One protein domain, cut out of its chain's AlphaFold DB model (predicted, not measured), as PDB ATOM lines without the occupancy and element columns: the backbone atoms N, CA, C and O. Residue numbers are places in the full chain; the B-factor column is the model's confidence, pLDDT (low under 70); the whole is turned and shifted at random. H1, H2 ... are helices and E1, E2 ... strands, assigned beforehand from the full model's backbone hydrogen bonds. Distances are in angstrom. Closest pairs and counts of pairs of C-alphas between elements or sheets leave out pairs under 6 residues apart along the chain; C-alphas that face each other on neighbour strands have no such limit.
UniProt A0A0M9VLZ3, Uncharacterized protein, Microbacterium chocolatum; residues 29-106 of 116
ATOM      1  N   ALA A  29     319.355 -11.781   5.024       78.06
ATOM      2  CA  ALA A  29     320.675 -12.056   4.484       78.06
ATOM      3  C   ALA A  29     321.387 -10.751   4.141       78.06
ATOM      4  O   ALA A  29     320.741  -9.759   3.804       78.06
ATOM      5  N   GLU A  30     322.708 -10.753   4.221       82.81
ATOM      6  CA  GLU A  30     323.537  -9.697   3.667       82.81
ATOM      7  C   GLU A  30     323.982 -10.077   2.260       82.81
ATOM      8  O   GLU A  30     324.468 -11.184   2.024       82.81
ATOM      9  N   TYR A  31     323.828  -9.133   1.340       84.69
ATOM     10  CA  TYR A  31     324.337  -9.214  -0.019       84.69
ATOM     11  C   TYR A  31     325.018  -7.894  -0.362       84.69
ATOM     12  O   TYR A  31     324.446  -6.827  -0.138       84.69
ATOM     13  N   ALA A  32     326.252  -7.961  -0.866       86.75
ATOM     14  CA  ALA A  32     327.064  -6.783  -1.183       86.75
ATOM     15  C   ALA A  32     327.150  -5.748  -0.030       86.75
ATOM     16  O   ALA A  32     327.138  -4.539  -0.265       86.75
ATOM     17  N   GLY A  33     327.218  -6.216   1.224       85.25
ATOM     18  CA  GLY A  33     327.300  -5.359   2.415       85.25
ATOM     19  C   GLY A  33     325.982  -4.698   2.837       85.25
ATOM     20  O   GLY A  33     325.995  -3.807   3.684       85.25
ATOM     21  N   ILE A  34     324.847  -5.096   2.253       85.81
ATOM     22  CA  ILE A  34     323.518  -4.558   2.570       85.81
ATOM     23  C   ILE A  34     322.613  -5.680   3.063       85.81
ATOM     24  O   ILE A  34     322.591  -6.777   2.507       85.81
ATOM     25  N   ARG A  35     321.844  -5.399   4.118       84.69
ATOM     26  CA  ARG A  35     320.905  -6.345   4.721       84.69
ATOM     27  C   ARG A  35     319.572  -6.329   3.974       84.69
ATOM     28  O   ARG A  35     318.914  -5.299   3.891       84.69
ATOM     29  N   PHE A  36     319.134  -7.498   3.526       82.25
ATOM     30  CA  PHE A  36     317.864  -7.707   2.843       82.25
ATOM     31  C   PHE A  36     316.985  -8.703   3.595       82.25
ATOM     32  O   PHE A  36     317.463  -9.656   4.215       82.25
ATOM     33  N   ARG A  37     315.668  -8.527   3.487       80.50
ATOM     34  CA  ARG A  37     314.688  -9.565   3.808       80.50
ATOM     35  C   ARG A  37     314.695 -10.610   2.696       80.50
ATOM     36  O   ARG A  37     314.558 -10.276   1.521       80.50
ATOM     37  N   MET A  38     314.792 -11.880   3.060       74.56
ATOM     38  CA  MET A  38     314.672 -12.978   2.107       74.56
ATOM     39  C   MET A  38     313.195 -13.211   1.782       74.56
ATOM     40  O   MET A  38     312.350 -13.318   2.672       74.56
ATOM     41  N   GLY A  39     312.881 -13.234   0.493       71.62
ATOM     42  CA  GLY A  39     311.560 -13.532  -0.042       71.62
ATOM     43  C   GLY A  39     311.477 -14.962  -0.566       71.62
ATOM     44  O   GLY A  39     311.793 -15.918   0.136       71.62
ATOM     45  N   ALA A  40     310.997 -15.110  -1.799       65.81
ATOM     46  CA  ALA A  40     310.824 -16.410  -2.439       65.81
ATOM     47  C   ALA A  40     312.155 -17.011  -2.920       65.81
ATOM     48  O   ALA A  40     313.087 -16.281  -3.258       65.81
ATOM     49  N   MET A  41     312.212 -18.343  -2.977       60.66
ATOM     50  CA  MET A  41     313.336 -19.103  -3.520       60.66
ATOM     51  C   MET A  41     312.889 -19.952  -4.708       60.66
ATOM     52  O   MET A  41     311.747 -20.421  -4.759       60.66
ATOM     53  N   TRP A  42     313.815 -20.189  -5.630       63.06
ATOM     54  CA  TRP A  42     313.602 -20.993  -6.831       63.06
ATOM     55  C   TRP A  42     314.855 -21.820  -7.129       63.06
ATOM     56  O   TRP A  42     315.972 -21.312  -7.033       63.06
ATOM     57  N   ARG A  43     314.671 -23.086  -7.517       55.38
ATOM     58  CA  ARG A  43     315.720 -23.879  -8.185       55.38
ATOM     59  C   ARG A  43     315.717 -23.570  -9.680       55.38
ATOM     60  O   ARG A  43     314.673 -23.199 -10.211       55.38
ATOM     61  N   GLU A  44     316.837 -23.799 -10.369       52.09
ATOM     62  CA  GLU A  44     317.019 -23.589 -11.826       52.09
ATOM     63  C   GLU A  44     315.968 -24.283 -12.741       52.09
ATOM     64  O   GLU A  44     316.003 -24.117 -13.957       52.09
ATOM     65  N   ARG A  45     315.009 -25.040 -12.186       52.75
ATOM     66  CA  ARG A  45     313.931 -25.766 -12.884       52.75
ATOM     67  C   ARG A  45     312.506 -25.352 -12.466       52.75
ATOM     68  O   ARG A  45     311.614 -26.189 -12.438       52.75
ATOM     69  N   GLU A  46     312.298 -24.078 -12.132       50.84
ATOM     70  CA  GLU A  46     310.976 -23.451 -11.891       50.84
ATOM     71  C   GLU A  46     310.174 -23.957 -10.674       50.84
ATOM     72  O   GLU A  46     309.027 -23.554 -10.462       50.84
ATOM     73  N   GLU A  47     310.761 -24.784  -9.807       49.31
ATOM     74  CA  GLU A  47     310.098 -25.180  -8.565       49.31
ATOM     75  C   GLU A  47     310.090 -24.010  -7.571       49.31
ATOM     76  O   GLU A  47     311.091 -23.682  -6.929       49.31
ATOM     77  N   TYR A  48     308.929 -23.361  -7.466       50.38
ATOM     78  CA  TYR A  48     308.648 -22.312  -6.492       50.38
ATOM     79  C   TYR A  48     308.678 -22.873  -5.067       50.38
ATOM     80  O   TYR A  48     307.810 -23.660  -4.675       50.38
ATOM     81  N   VAL A  49     309.634 -22.412  -4.259       52.28
ATOM     82  CA  VAL A  49     309.702 -22.736  -2.833       52.28
ATOM     83  C   VAL A  49     309.108 -21.567  -2.051       52.28
ATOM     84  O   VAL A  49     309.705 -20.497  -1.901       52.28
ATOM     85  N   ARG A  50     307.872 -21.764  -1.583       48.91
ATOM     86  CA  ARG A  50     307.174 -20.824  -0.705       48.91
ATOM     87  C   ARG A  50     307.685 -21.050   0.722       48.91
ATOM     88  O   ARG A  50     307.339 -22.059   1.321       48.91
ATOM     89  N   GLU A  51     308.450 -20.084   1.231       49.97
ATOM     90  CA  GLU A  51     308.930 -19.966   2.626       49.97
ATOM     91  C   GLU A  51     310.220 -20.756   2.983       49.97
ATOM     92  O   GLU A  51     310.524 -21.774   2.360       49.97
ATOM     93  N   PRO A  52     311.062 -20.236   3.911       44.41
ATOM     94  CA  PRO A  52     312.490 -20.560   3.969       44.41
ATOM     95  C   PRO A  52     312.785 -21.883   4.692       44.41
ATOM     96  O   PRO A  52     312.599 -22.012   5.899       44.41
ATOM     97  N   ILE A  53     313.317 -22.847   3.942       50.31
ATOM     98  CA  ILE A  53     313.851 -24.145   4.389       50.31
ATOM     99  C   ILE A  53     315.259 -24.281   3.759       50.31
ATOM    100  O   ILE A  53     315.477 -23.754   2.670       50.31
ATOM    101  N   PRO A  54     316.262 -24.821   4.479       45.97
ATOM    102  CA  PRO A  54     317.525 -24.150   4.763       45.97
ATOM    103  C   PRO A  54     318.505 -24.062   3.585       45.97
ATOM    104  O   PRO A  54     318.661 -24.960   2.761       45.97
ATOM    105  N   PHE A  55     319.197 -22.929   3.604       53.28
ATOM    106  CA  PHE A  55     320.080 -22.336   2.609       53.28
ATOM    107  C   PHE A  55     321.437 -23.040   2.478       53.28
ATOM    108  O   PHE A  55     322.429 -22.570   3.026       53.28
ATOM    109  N   ALA A  56     321.491 -24.166   1.765       49.31
ATOM    110  CA  ALA A  56     322.757 -24.865   1.508       49.31
ATOM    111  C   ALA A  56     322.944 -25.328   0.052       49.31
ATOM    112  O   ALA A  56     323.858 -26.092  -0.233       49.31
ATOM    113  N   SER A  57     322.075 -24.902  -0.864       54.00
ATOM    114  CA  SER A  57     322.046 -25.429  -2.231       54.00
ATOM    115  C   SER A  57     322.518 -24.355  -3.216       54.00
ATOM    116  O   SER A  57     321.868 -23.319  -3.357       54.00
ATOM    117  N   GLU A  58     323.658 -24.589  -3.871       61.56
ATOM    118  CA  GLU A  58     324.277 -23.670  -4.851       61.56
ATOM    119  C   GLU A  58     323.419 -23.464  -6.118       61.56
ATOM    120  O   GLU A  58     323.595 -22.487  -6.848       61.56
ATOM    121  N   ASP A  59     322.463 -24.362  -6.361       63.34
ATOM    122  CA  ASP A  59     321.487 -24.347  -7.459       63.34
ATOM    123  C   ASP A  59     320.205 -23.555  -7.132       63.34
ATOM    124  O   ASP A  59     319.244 -23.558  -7.909       63.34
ATOM    125  N   VAL A  60     320.156 -22.888  -5.972       64.00
ATOM    126  CA  VAL A  60     319.004 -22.087  -5.541       64.00
ATOM    127  C   VAL A  60     319.301 -20.600  -5.685       64.00
ATOM    128  O   VAL A  60     320.283 -20.074  -5.160       64.00
ATOM    129  N   THR A  61     318.383 -19.907  -6.354       71.81
ATOM    130  CA  THR A  61     318.327 -18.446  -6.403       71.81
ATOM    131  C   THR A  61     317.270 -17.945  -5.423       71.81
ATOM    132  O   THR A  61     316.184 -18.517  -5.308       71.81
ATOM    133  N   VAL A  62     317.579 -16.861  -4.716       72.69
ATOM    134  CA  VAL A  62     316.675 -16.200  -3.775       72.69
ATOM    135  C   VAL A  62     316.355 -14.786  -4.235       72.69
ATOM    136  O   VAL A  62     317.214 -14.065  -4.740       72.69
ATOM    137  N   LEU A  63     315.103 -14.385  -4.031       78.06
ATOM    138  CA  LEU A  63     314.677 -13.001  -4.148       78.06
ATOM    139  C   LEU A  63     314.892 -12.283  -2.813       78.06
ATOM    140  O   LEU A  63     314.207 -12.574  -1.833       78.06
ATOM    141  N   LEU A  64     315.809 -11.326  -2.788       81.88
ATOM    142  CA  LEU A  64     316.092 -10.442  -1.658       81.88
ATOM    143  C   LEU A  64     315.311  -9.135  -1.799       81.88
ATOM    144  O   LEU A  64     315.103  -8.680  -2.917       81.88
ATOM    145  N   TRP A  65     314.837  -8.566  -0.690       85.00
ATOM    146  CA  TRP A  65     313.964  -7.388  -0.655       85.00
ATOM    147  C   TRP A  65     314.495  -6.412   0.389       85.00
ATOM    148  O   TRP A  65     314.737  -6.812   1.528       85.00
ATOM    149  N   SER A  66     314.650  -5.145   0.028       83.94
ATOM    150  CA  SER A  66     314.845  -4.065   0.994       83.94
ATOM    151  C   SER A  66     313.798  -2.999   0.738       83.94
ATOM    152  O   SER A  66     313.520  -2.667  -0.417       83.94
ATOM    153  N   ASP A  67     313.221  -2.502   1.827       83.88
ATOM    154  CA  ASP A  67     312.168  -1.503   1.810       83.88
ATOM    155  C   ASP A  67     312.693  -0.258   2.559       83.88
ATOM    156  O   ASP A  67     313.291  -0.406   3.626       83.88
ATOM    157  N   GLY A  68     312.491   0.956   2.040       83.44
ATOM    158  CA  GLY A  68     312.917   2.195   2.704       83.44
ATOM    159  C   GLY A  68     313.235   3.364   1.763       83.44
ATOM    160  O   GLY A  68     313.302   3.167   0.546       83.44
ATOM    161  N   PRO A  69     313.444   4.573   2.319       80.81
ATOM    162  CA  PRO A  69     313.736   5.785   1.545       80.81
ATOM    163  C   PRO A  69     315.029   5.672   0.720       80.81
ATOM    164  O   PRO A  69     315.110   6.245  -0.359       80.81
ATOM    165  N   ASP A  70     315.982   4.852   1.165       85.12
ATOM    166  CA  ASP A  70     317.287   4.682   0.510       85.12
ATOM    167  C   ASP A  70     317.254   3.658  -0.643       85.12
ATOM    168  O   ASP A  70     318.284   3.307  -1.215       85.12
ATOM    169  N   SER A  71     316.079   3.127  -1.003       85.06
ATOM    170  CA  SER A  71     315.960   2.019  -1.967       85.06
ATOM    171  C   SER A  71     316.481   2.355  -3.368       85.06
ATOM    172  O   SER A  71     316.974   1.458  -4.052       85.06
ATOM    173  N   GLY A  72     316.404   3.624  -3.784       83.75
ATOM    174  CA  GLY A  72     317.011   4.093  -5.033       83.75
ATOM    175  C   GLY A  72     318.540   4.012  -4.992       83.75
ATOM    176  O   GLY A  72     319.147   3.401  -5.865       83.75
ATOM    177  N   GLU A  73     319.158   4.520  -3.922       87.19
ATOM    178  CA  GLU A  73     320.614   4.463  -3.725       87.19
ATOM    179  C   GLU A  73     321.125   3.019  -3.605       87.19
ATOM    180  O   GLU A  73     322.191   2.673  -4.119       87.19
ATOM    181  N   ILE A  74     320.353   2.145  -2.949       87.12
ATOM    182  CA  ILE A  74     320.663   0.713  -2.873       87.12
ATOM    183  C   ILE A  74     320.650   0.092  -4.275       87.12
ATOM    184  O   ILE A  74     321.554  -0.677  -4.604       87.12
ATOM    185  N   ALA A  75     319.660   0.428  -5.109       88.12
ATOM    186  CA  ALA A  75     319.552  -0.107  -6.464       88.12
ATOM    187  C   ALA A  75     320.719   0.319  -7.371       88.12
ATOM    188  O   ALA A  75     321.165  -0.470  -8.198       88.12
ATOM    189  N   GLU A  76     321.252   1.529  -7.188       88.44
ATOM    190  CA  GLU A  76     322.420   2.015  -7.934       88.44
ATOM    191  C   GLU A  76     323.727   1.319  -7.526       88.44
ATOM    192  O   GLU A  76     324.635   1.156  -8.342       88.44
ATOM    193  N   ARG A  77     323.839   0.902  -6.259       88.38
ATOM    194  CA  ARG A  77     325.071   0.334  -5.690       88.38
ATOM    195  C   ARG A  77     325.153  -1.186  -5.766       88.38
ATOM    196  O   ARG A  77     326.258  -1.727  -5.718       88.38
ATOM    197  N   VAL A  78     324.016  -1.879  -5.826       87.56
ATOM    198  CA  VAL A  78     323.958  -3.344  -5.753       87.56
ATOM    199  C   VAL A  78     323.783  -3.945  -7.150       87.56
ATOM    200  O   VAL A  78     322.745  -3.739  -7.782       87.56
ATOM    201  N   PRO A  79     324.754  -4.735  -7.646       83.06
ATOM    202  CA  PRO A  79     324.638  -5.387  -8.944       83.06
ATOM    203  C   PRO A  79     323.391  -6.273  -9.041       83.06
ATOM    204  O   PRO A  79     323.109  -7.069  -8.146       83.06
ATOM    205  N   GLY A  80     322.647  -6.143 -10.142       82.62
ATOM    206  CA  GLY A  80     321.432  -6.931 -10.380       82.62
ATOM    207  C   GLY A  80     320.221  -6.517  -9.538       82.62
ATOM    208  O   GLY A  80     319.205  -7.213  -9.563       82.62
ATOM    209  N   ALA A  81     320.304  -5.402  -8.806       88.12
ATOM    210  CA  ALA A  81     319.166  -4.841  -8.099       88.12
ATOM    211  C   ALA A  81     318.142  -4.215  -9.054       88.12
ATOM    212  O   ALA A  81     318.477  -3.546 -10.029       88.12
ATOM    213  N   MET A  82     316.867  -4.422  -8.740       87.88
ATOM    214  CA  MET A  82     315.716  -3.878  -9.445       87.88
ATOM    215  C   MET A  82     314.898  -3.031  -8.478       87.88
ATOM    216  O   MET A  82     314.415  -3.541  -7.462       87.88
ATOM    217  N   PHE A  83     314.730  -1.754  -8.804       87.19
ATOM    218  CA  PHE A  83     313.897  -0.824  -8.050       87.19
ATOM    219  C   PHE A  83     312.440  -0.875  -8.531       87.19
ATOM    220  O   PHE A  83     312.159  -0.775  -9.726       87.19
ATOM    221  N   ASP A  84     311.505  -1.045  -7.598       82.75
ATOM    222  CA  ASP A  84     310.064  -1.081  -7.855       82.75
ATOM    223  C   ASP A  84     309.504   0.350  -7.848       82.75
ATOM    224  O   ASP A  84     309.087   0.868  -6.811       82.75
ATOM    225  N   VAL A  85     309.478   0.973  -9.030       72.81
ATOM    226  CA  VAL A  85     308.969   2.342  -9.262       72.81
ATOM    227  C   VAL A  85     307.493   2.530  -8.899       72.81
ATOM    228  O   VAL A  85     307.024   3.650  -8.775       72.81
ATOM    229  N   HIS A  86     306.718   1.454  -8.734       79.88
ATOM    230  CA  HIS A  86     305.335   1.577  -8.260       79.88
ATOM    231  C   HIS A  86     305.251   1.715  -6.740       79.88
ATOM    232  O   HIS A  86     304.197   2.069  -6.211       79.88
ATOM    233  N   ARG A  87     306.332   1.380  -6.030       71.19
ATOM    234  CA  ARG A  87     306.401   1.423  -4.570       71.19
ATOM    235  C   ARG A  87     307.448   2.398  -4.046       71.19
ATOM    236  O   ARG A  87     307.507   2.530  -2.828       71.19
ATOM    237  N   ASP A  88     308.242   3.034  -4.915       73.12
ATOM    238  CA  ASP A  88     309.269   4.086  -4.701       73.12
ATOM    239  C   ASP A  88     310.262   3.888  -3.540       73.12
ATOM    240  O   ASP A  88     311.136   4.702  -3.269       73.12
ATOM    241  N   THR A  89     310.146   2.783  -2.830       80.69
ATOM    242  CA  THR A  89     310.804   2.506  -1.559       80.69
ATOM    243  C   THR A  89     311.104   1.026  -1.471       80.69
ATOM    244  O   THR A  89     311.169   0.479  -0.380       80.69
ATOM    245  N   ARG A  90     311.212   0.338  -2.610       83.56
ATOM    246  CA  ARG A  90     311.441  -1.098  -2.630       83.56
ATOM    247  C   ARG A  90     312.433  -1.473  -3.709       83.56
ATOM    248  O   ARG A  90     312.268  -1.124  -4.873       83.56
ATOM    249  N   VAL A  91     313.426  -2.248  -3.308       86.81
ATOM    250  CA  VAL A  91     314.448  -2.810  -4.185       86.81
ATOM    251  C   VAL A  91     314.500  -4.319  -4.002       86.81
ATOM    252  O   VAL A  91     314.278  -4.838  -2.903       86.81
ATOM    253  N   SER A  92     314.763  -5.035  -5.091       87.69
ATOM    254  CA  SER A  92     314.879  -6.487  -5.080       87.69
ATOM    255  C   SER A  92     316.081  -6.996  -5.858       87.69
ATOM    256  O   SER A  92     316.479  -6.378  -6.834       87.69
ATOM    257  N   VAL A  93     316.660  -8.119  -5.430       85.31
ATOM    258  CA  VAL A  93     317.838  -8.729  -6.069       85.31
ATOM    259  C   VAL A  93     317.620 -10.229  -6.203       85.31
ATOM    260  O   VAL A  93     317.101 -10.860  -5.282       85.31
ATOM    261  N   HIS A  94     318.020 -10.798  -7.337       83.56
ATOM    262  CA  HIS A  94     318.083 -12.242  -7.539       83.56
ATOM    263  C   HIS A  94     319.534 -12.690  -7.343       83.56
ATOM    264  O   HIS A  94     320.369 -12.446  -8.209       83.56
ATOM    265  N   ALA A  95     319.836 -13.321  -6.209       74.62
ATOM    266  CA  ALA A  95     321.185 -13.788  -5.881       74.62
ATOM    267  C   ALA A  95     321.199 -15.306  -5.685       74.62
ATOM    268  O   ALA A  95     320.198 -15.883  -5.244       74.62
ATOM    269  N   LYS A  96     322.328 -15.961  -5.976       75.50
ATOM    270  CA  LYS A  96     322.507 -17.351  -5.549       75.50
ATOM    271  C   LYS A  96     322.637 -17.394  -4.035       75.50
ATOM    272  O   LYS A  96     323.236 -16.515  -3.422       75.50
ATOM    273  N   VAL A  97     322.088 -18.437  -3.426       69.38
ATOM    274  CA  VAL A  97     322.112 -18.599  -1.966       69.38
ATOM    275  C   VAL A  97     323.539 -18.707  -1.411       69.38
ATOM    276  O   VAL A  97     323.786 -18.264  -0.295       69.38
ATOM    277  N   CYS A  98     324.487 -19.250  -2.177       69.50
ATOM    278  CA  CYS A  98     325.895 -19.316  -1.775       69.50
ATOM    279  C   CYS A  98     326.588 -17.944  -1.699       69.50
ATOM    280  O   CYS A  98     327.613 -17.829  -1.035       69.50
ATOM    281  N   ASP A  99     326.027 -16.913  -2.340       74.88
ATOM    282  CA  ASP A  99     326.636 -15.582  -2.445       74.88
ATOM    283  C   ASP A  99     326.192 -14.631  -1.319       74.88
ATOM    284  O   ASP A  99     326.544 -13.449  -1.328       74.88
ATOM    285  N   VAL A 100     325.380 -15.107  -0.369       71.94
ATOM    286  CA  VAL A 100     324.791 -14.279   0.692       71.94
ATOM    287  C   VAL A 100     325.191 -14.768   2.083       71.94
ATOM    288  O   VAL A 100     325.212 -15.968   2.359       71.94
ATOM    289  N   THR A 101     325.461 -13.834   2.996       71.25
ATOM    290  CA  THR A 101     325.803 -14.144   4.394       71.25
ATOM    291  C   THR A 101     324.545 -14.093   5.256       71.25
ATOM    292  O   THR A 101     323.820 -13.099   5.252       71.25
ATOM    293  N   ASN A 102     324.254 -15.147   6.020       66.69
ATOM    294  CA  ASN A 102     323.079 -15.182   6.894       66.69
ATOM    295  C   ASN A 102     323.368 -14.478   8.224       66.69
ATOM    296  O   ASN A 102     324.274 -14.885   8.949       66.69
ATOM    297  N   TYR A 103     322.572 -13.459   8.549       56.00
ATOM    298  CA  TYR A 103     322.763 -12.672   9.764       56.00
ATOM    299  C   TYR A 103     321.868 -13.118  10.923       56.00
ATOM    300  O   TYR A 103     322.347 -13.178  12.049       56.00
ATOM    301  N   GLU A 104     320.595 -13.462  10.694       55.16
ATOM    302  CA  GLU A 104     319.656 -13.745  11.791       55.16
ATOM    303  C   GLU A 104     318.481 -14.639  11.360       55.16
ATOM    304  O   GLU A 104     317.837 -14.414  10.330       55.16
ATOM    305  N   LYS A 105     318.124 -15.607  12.217       53.34
ATOM    306  CA  LYS A 105     316.802 -16.251  12.215       53.34
ATOM    307  C   LYS A 105     315.916 -15.513  13.217       53.34
ATOM    308  O   LYS A 105     315.951 -15.833  14.401       53.34
ATOM    309  N   ASN A 106     315.116 -14.554  12.756       41.19
ATOM    310  CA  ASN A 106     314.097 -13.953  13.613       41.19
ATOM    311  C   ASN A 106     312.825 -14.803  13.543       41.19
ATOM    312  O   ASN A 106     312.139 -14.866  12.518       41.19
TER     313      ASN A 106
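What this domain is: This is residues 29 to 106 of the 116 residues of an uncharacterized protein of Microbacterium chocolatum (UniProt A0A0M9VLZ3). One strongly twisted sheet of six strands makes the body, with one short helix, H1, packed on its E4 and E5 part. A long loop, residues 44 to 59, lies at the other end of the long strands from H1, and a sharp bend in E2 swings E1 and the edge strand E6 away from the line of E3 and E5. The printed part has 78 residues, in the order E1 E2 E3 H1 E4 E5 E6; across the sheet the order is E4 E5 E3 E2 E1 E6, all antiparallel. The class is mostly strand, and the whole is compact, with a radius of gyration of the C-alphas of 12.3 A and spans of 31 by 25 by 23 A.

How they stand to each other: Begin with E3, residues 60 to 67, and its neighbour E2, residues 34 to 43, which form a hairpin; look for N 37 and O 65 at 2.8 A. E2 bends by 73 degrees at residue 37, and its pairing is staggered: residues 37 to 43 pair with E3, residues 34 to 36 with E1, residues 29 to 31. In the hairpin of E1 and E2, N 36 and O 29 are 2.8 A apart. E1, E2 and E3 are a meander, each strand the antiparallel neighbour of the one before. Beside E1 is the edge strand E6, residues 101 to 106, with N 30 and O 101 at 2.8 A. On the other side of E3 from E2 find E5, residues 90 to 96, with N 64 and O 93 at 2.8 A. The other edge strand is E4, residues 81 to 83, in a hairpin with E5; N 82 and O 92 are 2.8 A apart. H1, residues 71 to 77, is on the sheet; its closest C-alphas to E4 are those of Ala 75 and Ala 81, 5.0 A. E3, H1 and E4 are a split strand-helix-strand unit, two strands running the same way with E5 between them, and its crossover is right-handed. In H1 every O i to N i+4 pair is within hydrogen-bond range. E3 and E6 are apart.

Where its parts are: Find C-alpha 29, where E1 begins, at (320.675, -12.056, 4.484). E2 runs 23.4 A from C-alpha 34 to C-alpha 43, at (315.720, -23.879, -8.185). E3 measures 22.9 A, E5 19.9 A and E6 14.9 A; E6 ends at C-alpha 106, (314.097, -13.953, 13.613). E1, E4 and H1 are shorter.

The domain as a whole: The C-alphas farthest apart are those of Arg 45 and Pro 69, 34.7 A. The printed part has no cut. The link from E2 to E3 is long, 16 residues, and its residues 48 to 49 pair with residues 41 to 42 of E2. Mean pLDDT of the printed part is 72.2; look for values under 70 at residues 40 to 60, 97 to 98 and 102 to 106.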